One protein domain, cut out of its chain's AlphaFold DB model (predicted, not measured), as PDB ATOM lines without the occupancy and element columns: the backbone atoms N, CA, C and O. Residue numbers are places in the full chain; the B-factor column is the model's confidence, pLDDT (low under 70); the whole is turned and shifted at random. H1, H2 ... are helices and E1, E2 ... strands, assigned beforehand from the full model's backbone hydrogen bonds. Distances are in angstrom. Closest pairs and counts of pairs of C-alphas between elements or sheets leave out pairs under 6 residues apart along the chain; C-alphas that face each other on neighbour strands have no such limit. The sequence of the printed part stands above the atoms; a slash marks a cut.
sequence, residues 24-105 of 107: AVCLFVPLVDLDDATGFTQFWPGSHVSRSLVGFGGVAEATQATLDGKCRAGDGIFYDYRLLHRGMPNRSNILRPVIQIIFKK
ATOM      1  N   ALA A  24     -33.130  64.077 -27.926       95.06
ATOM      2  CA  ALA A  24     -33.030  63.104 -26.850       95.06
ATOM      3  C   ALA A  24     -32.619  61.716 -27.360       95.06
ATOM      4  O   ALA A  24     -32.918  61.338 -28.494       95.06
ATOM      5  N   VAL A  25     -31.982  60.946 -26.480       96.69
ATOM      6  CA  VAL A  25     -31.642  59.533 -26.667       96.69
ATOM      7  C   VAL A  25     -32.254  58.735 -25.522       96.69
ATOM      8  O   VAL A  25     -32.145  59.129 -24.359       96.69
ATOM      9  N   CYS A  26     -32.899  57.618 -25.846       97.81
ATOM     10  CA  CYS A  26     -33.377  56.650 -24.867       97.81
ATOM     11  C   CYS A  26     -32.324  55.557 -24.678       97.81
ATOM     12  O   CYS A  26     -31.894  54.952 -25.658       97.81
ATOM     13  N   LEU A  27     -31.940  55.296 -23.430       98.25
ATOM     14  CA  LEU A  27     -31.324  54.044 -23.010       98.25
ATOM     15  C   LEU A  27     -32.426  53.121 -22.496       98.25
ATOM     16  O   LEU A  27     -33.117  53.439 -21.528       98.25
ATOM     17  N   PHE A  28     -32.563  51.978 -23.144       97.88
ATOM     18  CA  PHE A  28     -33.531  50.939 -22.843       97.88
ATOM     19  C   PHE A  28     -32.793  49.713 -22.312       97.88
ATOM     20  O   PHE A  28     -31.990  49.121 -23.031       97.88
ATOM     21  N   VAL A  29     -33.052  49.359 -21.052       98.50
ATOM     22  CA  VAL A  29     -32.390  48.248 -20.353       98.50
ATOM     23  C   VAL A  29     -33.449  47.254 -19.887       98.50
ATOM     24  O   VAL A  29     -34.259  47.594 -19.015       98.50
ATOM     25  N   PRO A  30     -33.503  46.036 -20.446       98.25
ATOM     26  CA  PRO A  30     -34.463  45.043 -20.013       98.25
ATOM     27  C   PRO A  30     -33.989  44.367 -18.726       98.25
ATOM     28  O   PRO A  30     -32.795  44.157 -18.509       98.25
ATOM     29  N   LEU A  31     -34.939  44.016 -17.860       98.44
ATOM     30  CA  LEU A  31     -34.651  43.296 -16.612       98.44
ATOM     31  C   LEU A  31     -34.875  41.781 -16.739       98.44
ATOM     32  O   LEU A  31     -34.692  41.043 -15.776       98.44
ATOM     33  N   VAL A  32     -35.279  41.334 -17.927       98.38
ATOM     34  CA  VAL A  32     -35.423  39.937 -18.348       98.38
ATOM     35  C   VAL A  32     -34.887  39.808 -19.772       98.38
ATOM     36  O   VAL A  32     -34.747  40.817 -20.461       98.38
ATOM     37  N   ASP A  33     -34.612  38.595 -20.233       98.50
ATOM     38  CA  ASP A  33     -34.242  38.382 -21.634       98.50
ATOM     39  C   ASP A  33     -35.412  38.751 -22.560       98.50
ATOM     40  O   ASP A  33     -36.576  38.455 -22.267       98.50
ATOM     41  N   LEU A  34     -35.104  39.425 -23.669       98.38
ATOM     42  CA  LEU A  34     -36.058  39.790 -24.710       98.38
ATOM     43  C   LEU A  34     -35.897  38.862 -25.908       98.38
ATOM     44  O   LEU A  34     -34.923  38.956 -26.657       98.38
ATOM     45  N   ASP A  35     -36.882  38.000 -26.115       98.00
ATOM     46  CA  ASP A  35     -36.897  37.011 -27.188       98.00
ATOM     47  C   ASP A  35     -38.313  36.831 -27.766       98.00
ATOM     48  O   ASP A  35     -39.220  37.626 -27.507       98.00
ATOM     49  N   ASP A  36     -38.513  35.807 -28.596       97.88
ATOM     50  CA  ASP A  36     -39.816  35.519 -29.209       97.88
ATOM     51  C   ASP A  36     -40.890  35.067 -28.200       97.88
ATOM     52  O   ASP A  36     -42.084  35.148 -28.503       97.88
ATOM     53  N   ALA A  37     -40.500  34.606 -27.007       98.06
ATOM     54  CA  ALA A  37     -41.419  34.174 -25.960       98.06
ATOM     55  C   ALA A  37     -41.835  35.345 -25.061       98.06
ATOM     56  O   ALA A  37     -43.029  35.578 -24.858       98.06
ATOM     57  N   THR A  38     -40.870  36.102 -24.538       97.94
ATOM     58  CA  THR A  38     -41.110  37.244 -23.637       97.94
ATOM     59  C   THR A  38     -41.529  38.504 -24.398       97.94
ATOM     60  O   THR A  38     -42.140  39.416 -23.834       97.94
ATOM     61  N   GLY A  39     -41.259  38.531 -25.704       98.06
ATOM     62  CA  GLY A  39     -41.468  39.652 -26.606       98.06
ATOM     63  C   GLY A  39     -40.344  40.682 -26.497       98.06
ATOM     64  O   GLY A  39     -39.857  40.986 -25.414       98.06
ATOM     65  N   PHE A  40     -40.019  41.338 -27.603       97.31
ATOM     66  CA  PHE A  40     -38.945  42.335 -27.700       97.31
ATOM     67  C   PHE A  40     -39.458  43.684 -28.222       97.31
ATOM     68  O   PHE A  40     -40.638  43.832 -28.547       97.31
ATOM     69  N   THR A  41     -38.583  44.686 -28.304       96.62
ATOM     70  CA  THR A  41     -38.886  45.948 -28.997       96.62
ATOM     71  C   THR A  41     -38.427  45.848 -30.443       96.62
ATOM     72  O   THR A  41     -37.271  45.530 -30.702       96.62
ATOM     73  N   GLN A  42     -39.319  46.119 -31.388       95.12
ATOM     74  CA  GLN A  42     -38.996  46.193 -32.808       95.12
ATOM     75  C   GLN A  42     -38.783  47.654 -33.209       95.12
ATOM     76  O   GLN A  42     -39.530  48.531 -32.770       95.12
ATOM     77  N   PHE A  43     -37.773  47.913 -34.035       92.88
ATOM     78  CA  PHE A  43     -37.351  49.245 -34.466       92.88
ATOM     79  C   PHE A  43     -37.473  49.401 -35.985       92.88
ATOM     80  O   PHE A  43     -37.331  48.428 -36.721       92.88
ATOM     81  N   TRP A  44     -37.679  50.635 -36.453       90.94
ATOM     82  CA  TRP A  44     -37.685  51.004 -37.875       90.94
ATOM     83  C   TRP A  44     -36.452  51.857 -38.191       90.94
ATOM     84  O   TRP A  44     -36.513  53.088 -38.068       90.94
ATOM     85  N   PRO A  45     -35.313  51.245 -38.569       88.94
ATOM     86  CA  PRO A  45     -34.091  51.975 -38.885       88.94
ATOM     87  C   PRO A  45     -34.331  53.123 -39.875       88.94
ATOM     88  O   PRO A  45     -35.077  53.001 -40.840       88.94
ATOM     89  N   GLY A  46     -33.707  54.273 -39.612       85.75
ATOM     90  CA  GLY A  46     -33.802  55.456 -40.473       85.75
ATOM     91  C   GLY A  46     -35.072  56.303 -40.312       85.75
ATOM     92  O   GLY A  46     -35.083  57.445 -40.767       85.75
ATOM     93  N   SER A  47     -36.112  55.844 -39.605       85.19
ATOM     94  CA  SER A  47     -37.361  56.621 -39.476       85.19
ATOM     95  C   SER A  47     -37.204  57.951 -38.714       85.19
ATOM     96  O   SER A  47     -38.040  58.837 -38.831       85.19
ATOM     97  N   HIS A  48     -36.136  58.095 -37.929       85.44
ATOM     98  CA  HIS A  48     -35.774  59.311 -37.191       85.44
ATOM     99  C   HIS A  48     -35.106  60.384 -38.074       85.44
ATOM    100  O   HIS A  48     -34.936  61.518 -37.634       85.44
ATOM    101  N   VAL A  49     -34.717  60.037 -39.307       82.94
ATOM    102  CA  VAL A  49     -34.076  60.941 -40.284       82.94
ATOM    103  C   VAL A  49     -34.774  60.955 -41.644       82.94
ATOM    104  O   VAL A  49     -34.352  61.684 -42.535       82.94
ATOM    105  N   SER A  50     -35.849  60.181 -41.821       77.50
ATOM    106  CA  SER A  50     -36.637  60.165 -43.051       77.50
ATOM    107  C   SER A  50     -38.129  60.209 -42.751       77.50
ATOM    108  O   SER A  50     -38.722  59.253 -42.248       77.50
ATOM    109  N   ARG A  51     -38.748  61.332 -43.119       66.56
ATOM    110  CA  ARG A  51     -40.187  61.565 -42.981       66.56
ATOM    111  C   ARG A  51     -41.006  60.597 -43.828       66.56
ATOM    112  O   ARG A  51     -42.064  60.165 -43.392       66.56
ATOM    113  N   SER A  52     -40.499  60.217 -44.999       66.50
ATOM    114  CA  SER A  52     -41.150  59.254 -45.889       66.50
ATOM    115  C   SER A  52     -41.274  57.862 -45.276       66.50
ATOM    116  O   SER A  52     -41.960  57.034 -45.843       66.50
ATOM    117  N   LEU A  53     -40.623  57.580 -44.145       68.69
ATOM    118  CA  LEU A  53     -40.792  56.322 -43.416       68.69
ATOM    119  C   LEU A  53     -41.845  56.425 -42.300       68.69
ATOM    120  O   LEU A  53     -42.265  55.407 -41.748       68.69
ATOM    121  N   VAL A  54     -42.305  57.636 -41.966       65.50
ATOM    122  CA  VAL A  54     -43.374  57.855 -40.988       65.50
ATOM    123  C   VAL A  54     -44.704  57.421 -41.607       65.50
ATOM    124  O   VAL A  54     -45.075  57.875 -42.684       65.50
ATOM    125  N   GLY A  55     -45.418  56.508 -40.944       62.50
ATOM    126  CA  GLY A  55     -46.690  55.956 -41.438       62.50
ATOM    127  C   GLY A  55     -46.555  54.725 -42.343       62.50
ATOM    128  O   GLY A  55     -47.545  54.046 -42.590       62.50
ATOM    129  N   PHE A  56     -45.336  54.349 -42.744       66.06
ATOM    130  CA  PHE A  56     -45.068  53.145 -43.545       66.06
ATOM    131  C   PHE A  56     -45.061  51.845 -42.728       66.06
ATOM    132  O   PHE A  56     -44.595  50.826 -43.228       66.06
ATOM    133  N   GLY A  57     -45.581  51.844 -41.493       63.03
ATOM    134  CA  GLY A  57     -45.506  50.709 -40.561       63.03
ATOM    135  C   GLY A  57     -45.834  49.366 -41.220       63.03
ATOM    136  O   GLY A  57     -44.982  48.484 -41.255       63.03
ATOM    137  N   GLY A  58     -47.001  49.263 -41.867       64.06
ATOM    138  CA  GLY A  58     -47.423  48.038 -42.557       64.06
ATOM    139  C   GLY A  58     -46.561  47.648 -43.767       64.06
ATOM    140  O   GLY A  58     -46.353  46.461 -44.005       64.06
ATOM    141  N   VAL A  59     -46.008  48.616 -44.505       72.06
ATOM    142  CA  VAL A  59     -45.099  48.343 -45.636       72.06
ATOM    143  C   VAL A  59     -43.750  47.858 -45.126       72.06
ATOM    144  O   VAL A  59     -43.244  46.856 -45.610       72.06
ATOM    145  N   ALA A  60     -43.188  48.526 -44.121       70.69
ATOM    146  CA  ALA A  60     -41.917  48.139 -43.532       70.69
ATOM    147  C   ALA A  60     -41.977  46.741 -42.892       70.69
ATOM    148  O   ALA A  60     -41.003  45.997 -42.968       70.69
ATOM    149  N   GLU A  61     -43.121  46.349 -42.326       66.12
ATOM    150  CA  GLU A  61     -43.364  44.971 -41.883       66.12
ATOM    151  C   GLU A  61     -43.399  43.988 -43.059       66.12
ATOM    152  O   GLU A  61     -42.706  42.967 -43.030       66.12
ATOM    153  N   ALA A  62     -44.153  44.311 -44.116       67.94
ATOM    154  CA  ALA A  62     -44.253  43.480 -45.316       67.94
ATOM    155  C   ALA A  62     -42.901  43.303 -46.027       67.94
ATOM    156  O   ALA A  62     -42.634  42.243 -46.589       67.94
ATOM    157  N   THR A  63     -42.031  44.313 -45.974       73.81
ATOM    158  CA  THR A  63     -40.693  44.276 -46.575       73.81
ATOM    159  C   THR A  63     -39.597  43.844 -45.603       73.81
ATOM    160  O   THR A  63     -38.429  43.901 -45.974       73.81
ATOM    161  N   GLN A  64     -39.935  43.452 -44.365       72.94
ATOM    162  CA  GLN A  64     -38.965  43.078 -43.323       72.94
ATOM    163  C   GLN A  64     -37.887  44.154 -43.084       72.94
ATOM    164  O   GLN A  64     -36.742  43.861 -42.757       72.94
ATOM    165  N   ALA A  65     -38.253  45.427 -43.238       81.50
ATOM    166  CA  ALA A  65     -37.367  46.571 -43.029       81.50
ATOM    167  C   ALA A  65     -37.265  46.977 -41.544       81.50
ATOM    168  O   ALA A  65     -36.874  48.099 -41.220       81.50
ATOM    169  N   THR A  66     -37.650  46.080 -40.637       89.50
ATOM    170  CA  THR A  66     -37.614  46.273 -39.188       89.50
ATOM    171  C   THR A  66     -36.440  45.534 -38.563       89.50
ATOM    172  O   THR A  66     -36.030  44.483 -39.046       89.50
ATOM    173  N   LEU A  67     -35.938  46.053 -37.444       92.56
ATOM    174  CA  LEU A  67     -34.914  45.402 -36.637       92.56
ATOM    175  C   LEU A  67     -35.510  44.908 -35.319       92.56
ATOM    176  O   LEU A  67     -36.068  45.695 -34.549       92.56
ATOM    177  N   ASP A  68     -35.345  43.620 -35.043       95.56
ATOM    178  CA  ASP A  68     -35.776  42.998 -33.795       95.56
ATOM    179  C   ASP A  68     -34.734  43.241 -32.697       95.56
ATOM    180  O   ASP A  68     -33.628  42.705 -32.733       95.56
ATOM    181  N   GLY A  69     -35.088  44.043 -31.693       96.00
ATOM    182  CA  GLY A  69     -34.251  44.346 -30.532       96.00
ATOM    183  C   GLY A  69     -34.238  43.232 -29.492       96.00
ATOM    184  O   GLY A  69     -34.549  43.485 -28.329       96.00
ATOM    185  N   LYS A  70     -33.939  42.001 -29.914       97.88
ATOM    186  CA  LYS A  70     -33.719  40.863 -29.014       97.88
ATOM    187  C   LYS A  70     -32.381  41.040 -28.304       97.88
ATOM    188  O   LYS A  70     -31.368  41.306 -28.950       97.88
ATOM    189  N   CYS A  71     -32.376  40.905 -26.988       97.81
ATOM    190  CA  CYS A  71     -31.199  41.130 -26.153       97.81
ATOM    191  C   CYS A  71     -31.358  40.446 -24.794       97.81
ATOM    192  O   CYS A  71     -32.441  39.968 -24.450       97.81
ATOM    193  N   ARG A  72     -30.269  40.367 -24.028       98.56
ATOM    194  CA  ARG A  72     -30.259  39.747 -22.701       98.56
ATOM    195  C   ARG A  72     -30.605  40.754 -21.613       98.56
ATOM    196  O   ARG A  72     -30.445  41.963 -21.788       98.56
ATOM    197  N   ALA A  73     -31.038  40.246 -20.465       98.44
ATOM    198  CA  ALA A  73     -31.216  41.046 -19.262       98.44
ATOM    199  C   ALA A  73     -29.935  41.843 -18.946       98.44
ATOM    200  O   ALA A  73     -28.839  41.286 -18.885       98.44
ATOM    201  N   GLY A  74     -30.085  43.150 -18.732       98.25
ATOM    202  CA  GLY A  74     -28.976  44.064 -18.457       98.25
ATOM    203  C   GLY A  74     -28.287  44.664 -19.689       98.25
ATOM    204  O   GLY A  74     -27.538  45.626 -19.520       98.25
ATOM    205  N   ASP A  75     -28.557  44.182 -20.907       98.38
ATOM    206  CA  ASP A  75     -28.039  44.816 -22.125       98.38
ATOM    207  C   ASP A  75     -28.621  46.231 -22.301       98.38
ATOM    208  O   ASP A  75     -29.778  46.502 -21.985       98.38
ATOM    209  N   GLY A  76     -27.827  47.156 -22.844       97.44
ATOM    210  CA  GLY A  76     -28.274  48.520 -23.131       97.44
ATOM    211  C   GLY A  76     -28.578  48.723 -24.610       97.44
ATOM    212  O   GLY A  76     -27.670  48.658 -25.436       97.44
ATOM    213  N   ILE A  77     -29.827  49.048 -24.949       97.38
ATOM    214  CA  ILE A  77     -30.195  49.516 -26.292       97.38
ATOM    215  C   ILE A  77     -30.312  51.038 -26.263       97.38
ATOM    216  O   ILE A  77     -31.174  51.591 -25.581       97.38
ATOM    217  N   PHE A  78     -29.468  51.714 -27.040       97.62
ATOM    218  CA  PHE A  78     -29.563  53.154 -27.262       97.62
ATOM    219  C   PHE A  78     -30.271  53.441 -28.581       97.62
ATOM    220  O   PHE A  78     -29.909  52.883 -29.616       97.62
ATOM    221  N   TYR A  79     -31.244  54.348 -28.560       96.12
ATOM    222  CA  TYR A  79     -31.876  54.831 -29.783       96.12
ATOM    223  C   TYR A  79     -32.271  56.302 -29.692       96.12
ATOM    224  O   TYR A  79     -32.590  56.826 -28.621       96.12
ATOM    225  N   ASP A  80     -32.252  56.974 -30.844       94.62
ATOM    226  CA  ASP A  80     -32.795  58.322 -30.987       94.62
ATOM    227  C   ASP A  80     -34.273  58.319 -30.598       94.62
ATOM    228  O   ASP A  80     -35.043  57.493 -31.087       94.62
ATOM    229  N   TYR A  81     -34.691  59.244 -29.737       92.62
ATOM    230  CA  TYR A  81     -36.045  59.247 -29.183       92.62
ATOM    231  C   TYR A  81     -37.157  59.400 -30.243       92.62
ATOM    232  O   TYR A  81     -38.312  59.061 -29.986       92.62
ATOM    233  N   ARG A  82     -36.816  59.871 -31.451       89.81
ATOM    234  CA  ARG A  82     -37.719  60.001 -32.607       89.81
ATOM    235  C   ARG A  82     -37.835  58.712 -33.433       89.81
ATOM    236  O   ARG A  82     -38.692  58.637 -34.311       89.81
ATOM    237  N   LEU A  83     -36.971  57.720 -33.205       90.44
ATOM    238  CA  LEU A  83     -36.996  56.445 -33.925       90.44
ATOM    239  C   LEU A  83     -38.327  55.738 -33.662       90.44
ATOM    240  O   LEU A  83     -38.725  55.548 -32.512       90.44
ATOM    241  N   LEU A  84     -39.013  55.330 -34.726       88.69
ATOM    242  CA  LEU A  84     -40.249  54.573 -34.613       88.69
ATOM    243  C   LEU A  84     -39.912  53.179 -34.099       88.69
ATOM    244  O   LEU A  84     -38.955  52.537 -34.541       88.69
ATOM    245  N   HIS A  85     -40.700  52.738 -33.132       91.69
ATOM    246  CA  HIS A  85     -40.537  51.455 -32.480       91.69
ATOM    247  C   HIS A  85     -41.871  50.987 -31.908       91.69
ATOM    248  O   HIS A  85     -42.768  51.794 -31.642       91.69
ATOM    249  N   ARG A  86     -41.996  49.678 -31.694       92.06
ATOM    250  CA  ARG A  86     -43.150  49.070 -31.026       92.06
ATOM    251  C   ARG A  86     -42.717  47.920 -30.134       92.06
ATOM    252  O   ARG A  86     -41.702  47.277 -30.388       92.06
ATOM    253  N   GLY A  87     -43.528  47.623 -29.127       94.38
ATOM    254  CA  GLY A  87     -43.401  46.377 -28.382       94.38
ATOM    255  C   GLY A  87     -44.025  45.221 -29.156       94.38
ATOM    256  O   GLY A  87     -45.154  45.334 -29.633       94.38
ATOM    257  N   MET A  88     -43.315  44.103 -29.236       96.44
ATOM    258  CA  MET A  88     -43.861  42.838 -29.714       96.44
ATOM    259  C   MET A  88     -44.619  42.118 -28.591       96.44
ATOM    260  O   MET A  88     -44.324  42.364 -27.410       96.44
ATOM    261  N   PRO A  89     -45.595  41.249 -28.927       97.44
ATOM    262  CA  PRO A  89     -46.393  40.529 -27.939       97.44
ATOM    263  C   PRO A  89     -45.529  39.710 -26.979       97.44
ATOM    264  O   PRO A  89     -44.630  38.996 -27.416       97.44
ATOM    265  N   ASN A  90     -45.849  39.775 -25.689       97.94
ATOM    266  CA  ASN A  90     -45.339  38.834 -24.697       97.94
ATOM    267  C   ASN A  90     -46.267  37.613 -24.678       97.94
ATOM    268  O   ASN A  90     -47.451  37.750 -24.366       97.94
ATOM    269  N   ARG A  91     -45.749  36.444 -25.060       97.69
ATOM    270  CA  ARG A  91     -46.487  35.168 -25.114       97.69
ATOM    271  C   ARG A  91     -46.125  34.234 -23.958       97.69
ATOM    272  O   ARG A  91     -46.564  33.088 -23.937       97.69
ATOM    273  N   SER A  92     -45.308  34.709 -23.027       97.06
ATOM    274  CA  SER A  92     -44.882  33.980 -21.840       97.06
ATOM    275  C   SER A  92     -45.794  34.270 -20.643       97.06
ATOM    276  O   SER A  92     -46.675  35.127 -20.695       97.06
ATOM    277  N   ASN A  93     -45.526  33.585 -19.530       97.38
ATOM    278  CA  ASN A  93     -46.175  33.836 -18.241       97.38
ATOM    279  C   ASN A  93     -45.340  34.739 -17.313       97.38
ATOM    280  O   ASN A  93     -45.652  34.847 -16.128       97.38
ATOM    281  N   ILE A  94     -44.268  35.358 -17.819       96.56
ATOM    282  CA  ILE A  94     -43.430  36.271 -17.037       96.56
ATOM    283  C   ILE A  94     -43.737  37.726 -17.389       96.56
ATOM    284  O   ILE A  94     -44.079  38.058 -18.524       96.56
ATOM    285  N   LEU A  95     -43.586  38.623 -16.412       97.56
ATOM    286  CA  LEU A  95     -43.604  40.058 -16.687       97.56
ATOM    287  C   LEU A  95     -42.361  40.435 -17.506       97.56
ATOM    288  O   LEU A  95     -41.278  39.911 -17.259       97.56
ATOM    289  N   ARG A  96     -42.510  41.396 -18.427       97.25
ATOM    290  CA  ARG A  96     -41.406  41.989 -19.202       97.25
ATOM    291  C   ARG A  96     -41.124  43.432 -18.751       97.25
ATOM    292  O   ARG A  96     -41.503  44.371 -19.458       97.25
ATOM    293  N   PRO A  97     -40.530  43.640 -17.563       97.75
ATOM    294  CA  PRO A  97     -40.152  44.968 -17.108       97.75
ATOM    295  C   PRO A  97     -38.894  45.470 -17.826       97.75
ATOM    296  O   PRO A  97     -37.958  44.720 -18.107       97.75
ATOM    297  N   VAL A  98     -38.879  46.774 -18.094       97.44
ATOM    298  CA  VAL A  98     -37.778  47.483 -18.749       97.44
ATOM    299  C   VAL A  98     -37.572  48.822 -18.051       97.44
ATOM    300  O   VAL A  98     -38.541  49.500 -17.711       97.44
ATOM    301  N   ILE A  99     -36.314  49.219 -17.882       98.25
ATOM    302  CA  ILE A  99     -35.930  50.570 -17.477       98.25
ATOM    303  C   ILE A  99     -35.678  51.415 -18.729       98.25
ATOM    304  O   ILE A  99     -34.876  51.046 -19.586       98.25
ATOM    305  N   GLN A 100     -36.335  52.572 -18.813       97.38
ATOM    306  CA  GLN A 100     -36.046  53.594 -19.817       97.38
ATOM    307  C   GLN A 100     -35.440  54.823 -19.141       97.38
ATOM    308  O   GLN A 100     -36.047  55.412 -18.247       97.38
ATOM    309  N   ILE A 101     -34.251  55.219 -19.589       98.19
ATOM    310  CA  ILE A 101     -33.570  56.441 -19.159       98.19
ATOM    311  C   ILE A 101     -33.467  57.354 -20.374       98.19
ATOM    312  O   ILE A 101     -32.880  56.982 -21.388       98.19
ATOM    313  N   ILE A 102     -34.039  58.552 -20.286       97.06
ATOM    314  CA  ILE A 102     -34.038  59.510 -21.393       97.06
ATOM    315  C   ILE A 102     -33.003  60.593 -21.105       97.06
ATOM    316  O   ILE A 102     -33.163  61.400 -20.190       97.06
ATOM    317  N   PHE A 103     -31.959  60.637 -21.927       96.44
ATOM    318  CA  PHE A 103     -30.984  61.719 -21.944       96.44
ATOM    319  C   PHE A 103     -31.462  62.777 -22.931       96.44
ATOM    320  O   PHE A 103     -31.530  62.526 -24.132       96.44
ATOM    321  N   LYS A 104     -31.812  63.963 -22.434       94.75
ATOM    322  CA  LYS A 104     -32.305  65.076 -23.252       94.75
ATOM    323  C   LYS A 104     -31.263  66.191 -23.309       94.75
ATOM    324  O   LYS A 104     -30.616  66.485 -22.305       94.75
ATOM    325  N   LYS A 105     -31.137  66.848 -24.466       89.19
ATOM    326  CA  LYS A 105     -30.342  68.073 -24.614       89.19
ATOM    327  C   LYS A 105     -30.823  69.128 -23.608       89.19
ATOM    328  O   LYS A 105     -32.023  69.388 -23.506       89.19
TER     329      LYS A 105
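This is residues 24 to 105 of the 107 residues of the protein "Hypothetical protein" of Corethron hystrix (UniProt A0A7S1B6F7). What shape does the backbone make? Two small sheets, E4-E1-E6 and E3-E2-E5, are set partly face to face across a gap and make a flat, loosely closed ring, with the links of residues 31 to 40, 70 to 76 and 88 to 97 at one end and residues 81 to 84 at the other. Residues 44 to 56 and the small helix H1 make a loop beyond the ring, at the end of E2. What is it built of? The 82 printed residues hold one named helix and six named strands, in the order E1 E2 H1 E3 E4 E5 E6, and both sheets are antiparallel; the class is mostly strand, with 33 residues in named elements, under half of those printed. The whole is compact, with a radius of gyration of the C-alphas of 13.2 A and spans of 37 by 35 by 14 A.

How is the sheet with the longest strands put together? Inner strand E1, residues 24 to 30, is antiparallel to edge strand E6, residues 98 to 104, at 164 degrees, with N 27 and O 101 at 2.8 A. It is also antiparallel to the other edge strand, E4, residues 77 to 80, at 158 degrees, with N 28 and O 77 at 2.8 A. And the second sheet? Inner strand E2, residues 41 to 43, is antiparallel to E5, residues 85 to 87, at 159 degrees, with N 42 and O 86 at 2.8 A, and to E3, residues 67 to 69, at 151 degrees, with N 43 and O 67 at 2.8 A. How near do the sheets come? The closest C-alphas of E3 and E4, those of Gly 69 and Ile 77, are 7.8 A apart, while E1 and E2, for instance, are apart. Where is the helix? H1, residues 57 to 62, is not on either sheet, and every O i to N i+4 pair in it is within hydrogen-bond range.

Where do the longer strands run? E1 spans 19.4 A from C-alpha 24 at (-33.030, 63.104, -26.850), and E6 spans 19.0 A to C-alpha 104 at (-32.305, 65.076, -23.252). E4 spans 10.3 A. Where are the short elements? E2, E3 and E5 span 6.6 A, 6.2 A and 7.1 A, and H1 spans 8.7 A from C-alpha 57 at (-45.506, 50.709, -40.561).

How large is it? The two C-alphas farthest apart, those of Asn 93 and Lys 105, are 38.3 A apart. Which link is long? The link from E2 to H1 is long, with 13 residues; the printed part has no cut. Where is confidence low? Residues 51 to 58 and 61 to 62 are under 70, while the mean pLDDT of the printed part is 90.2.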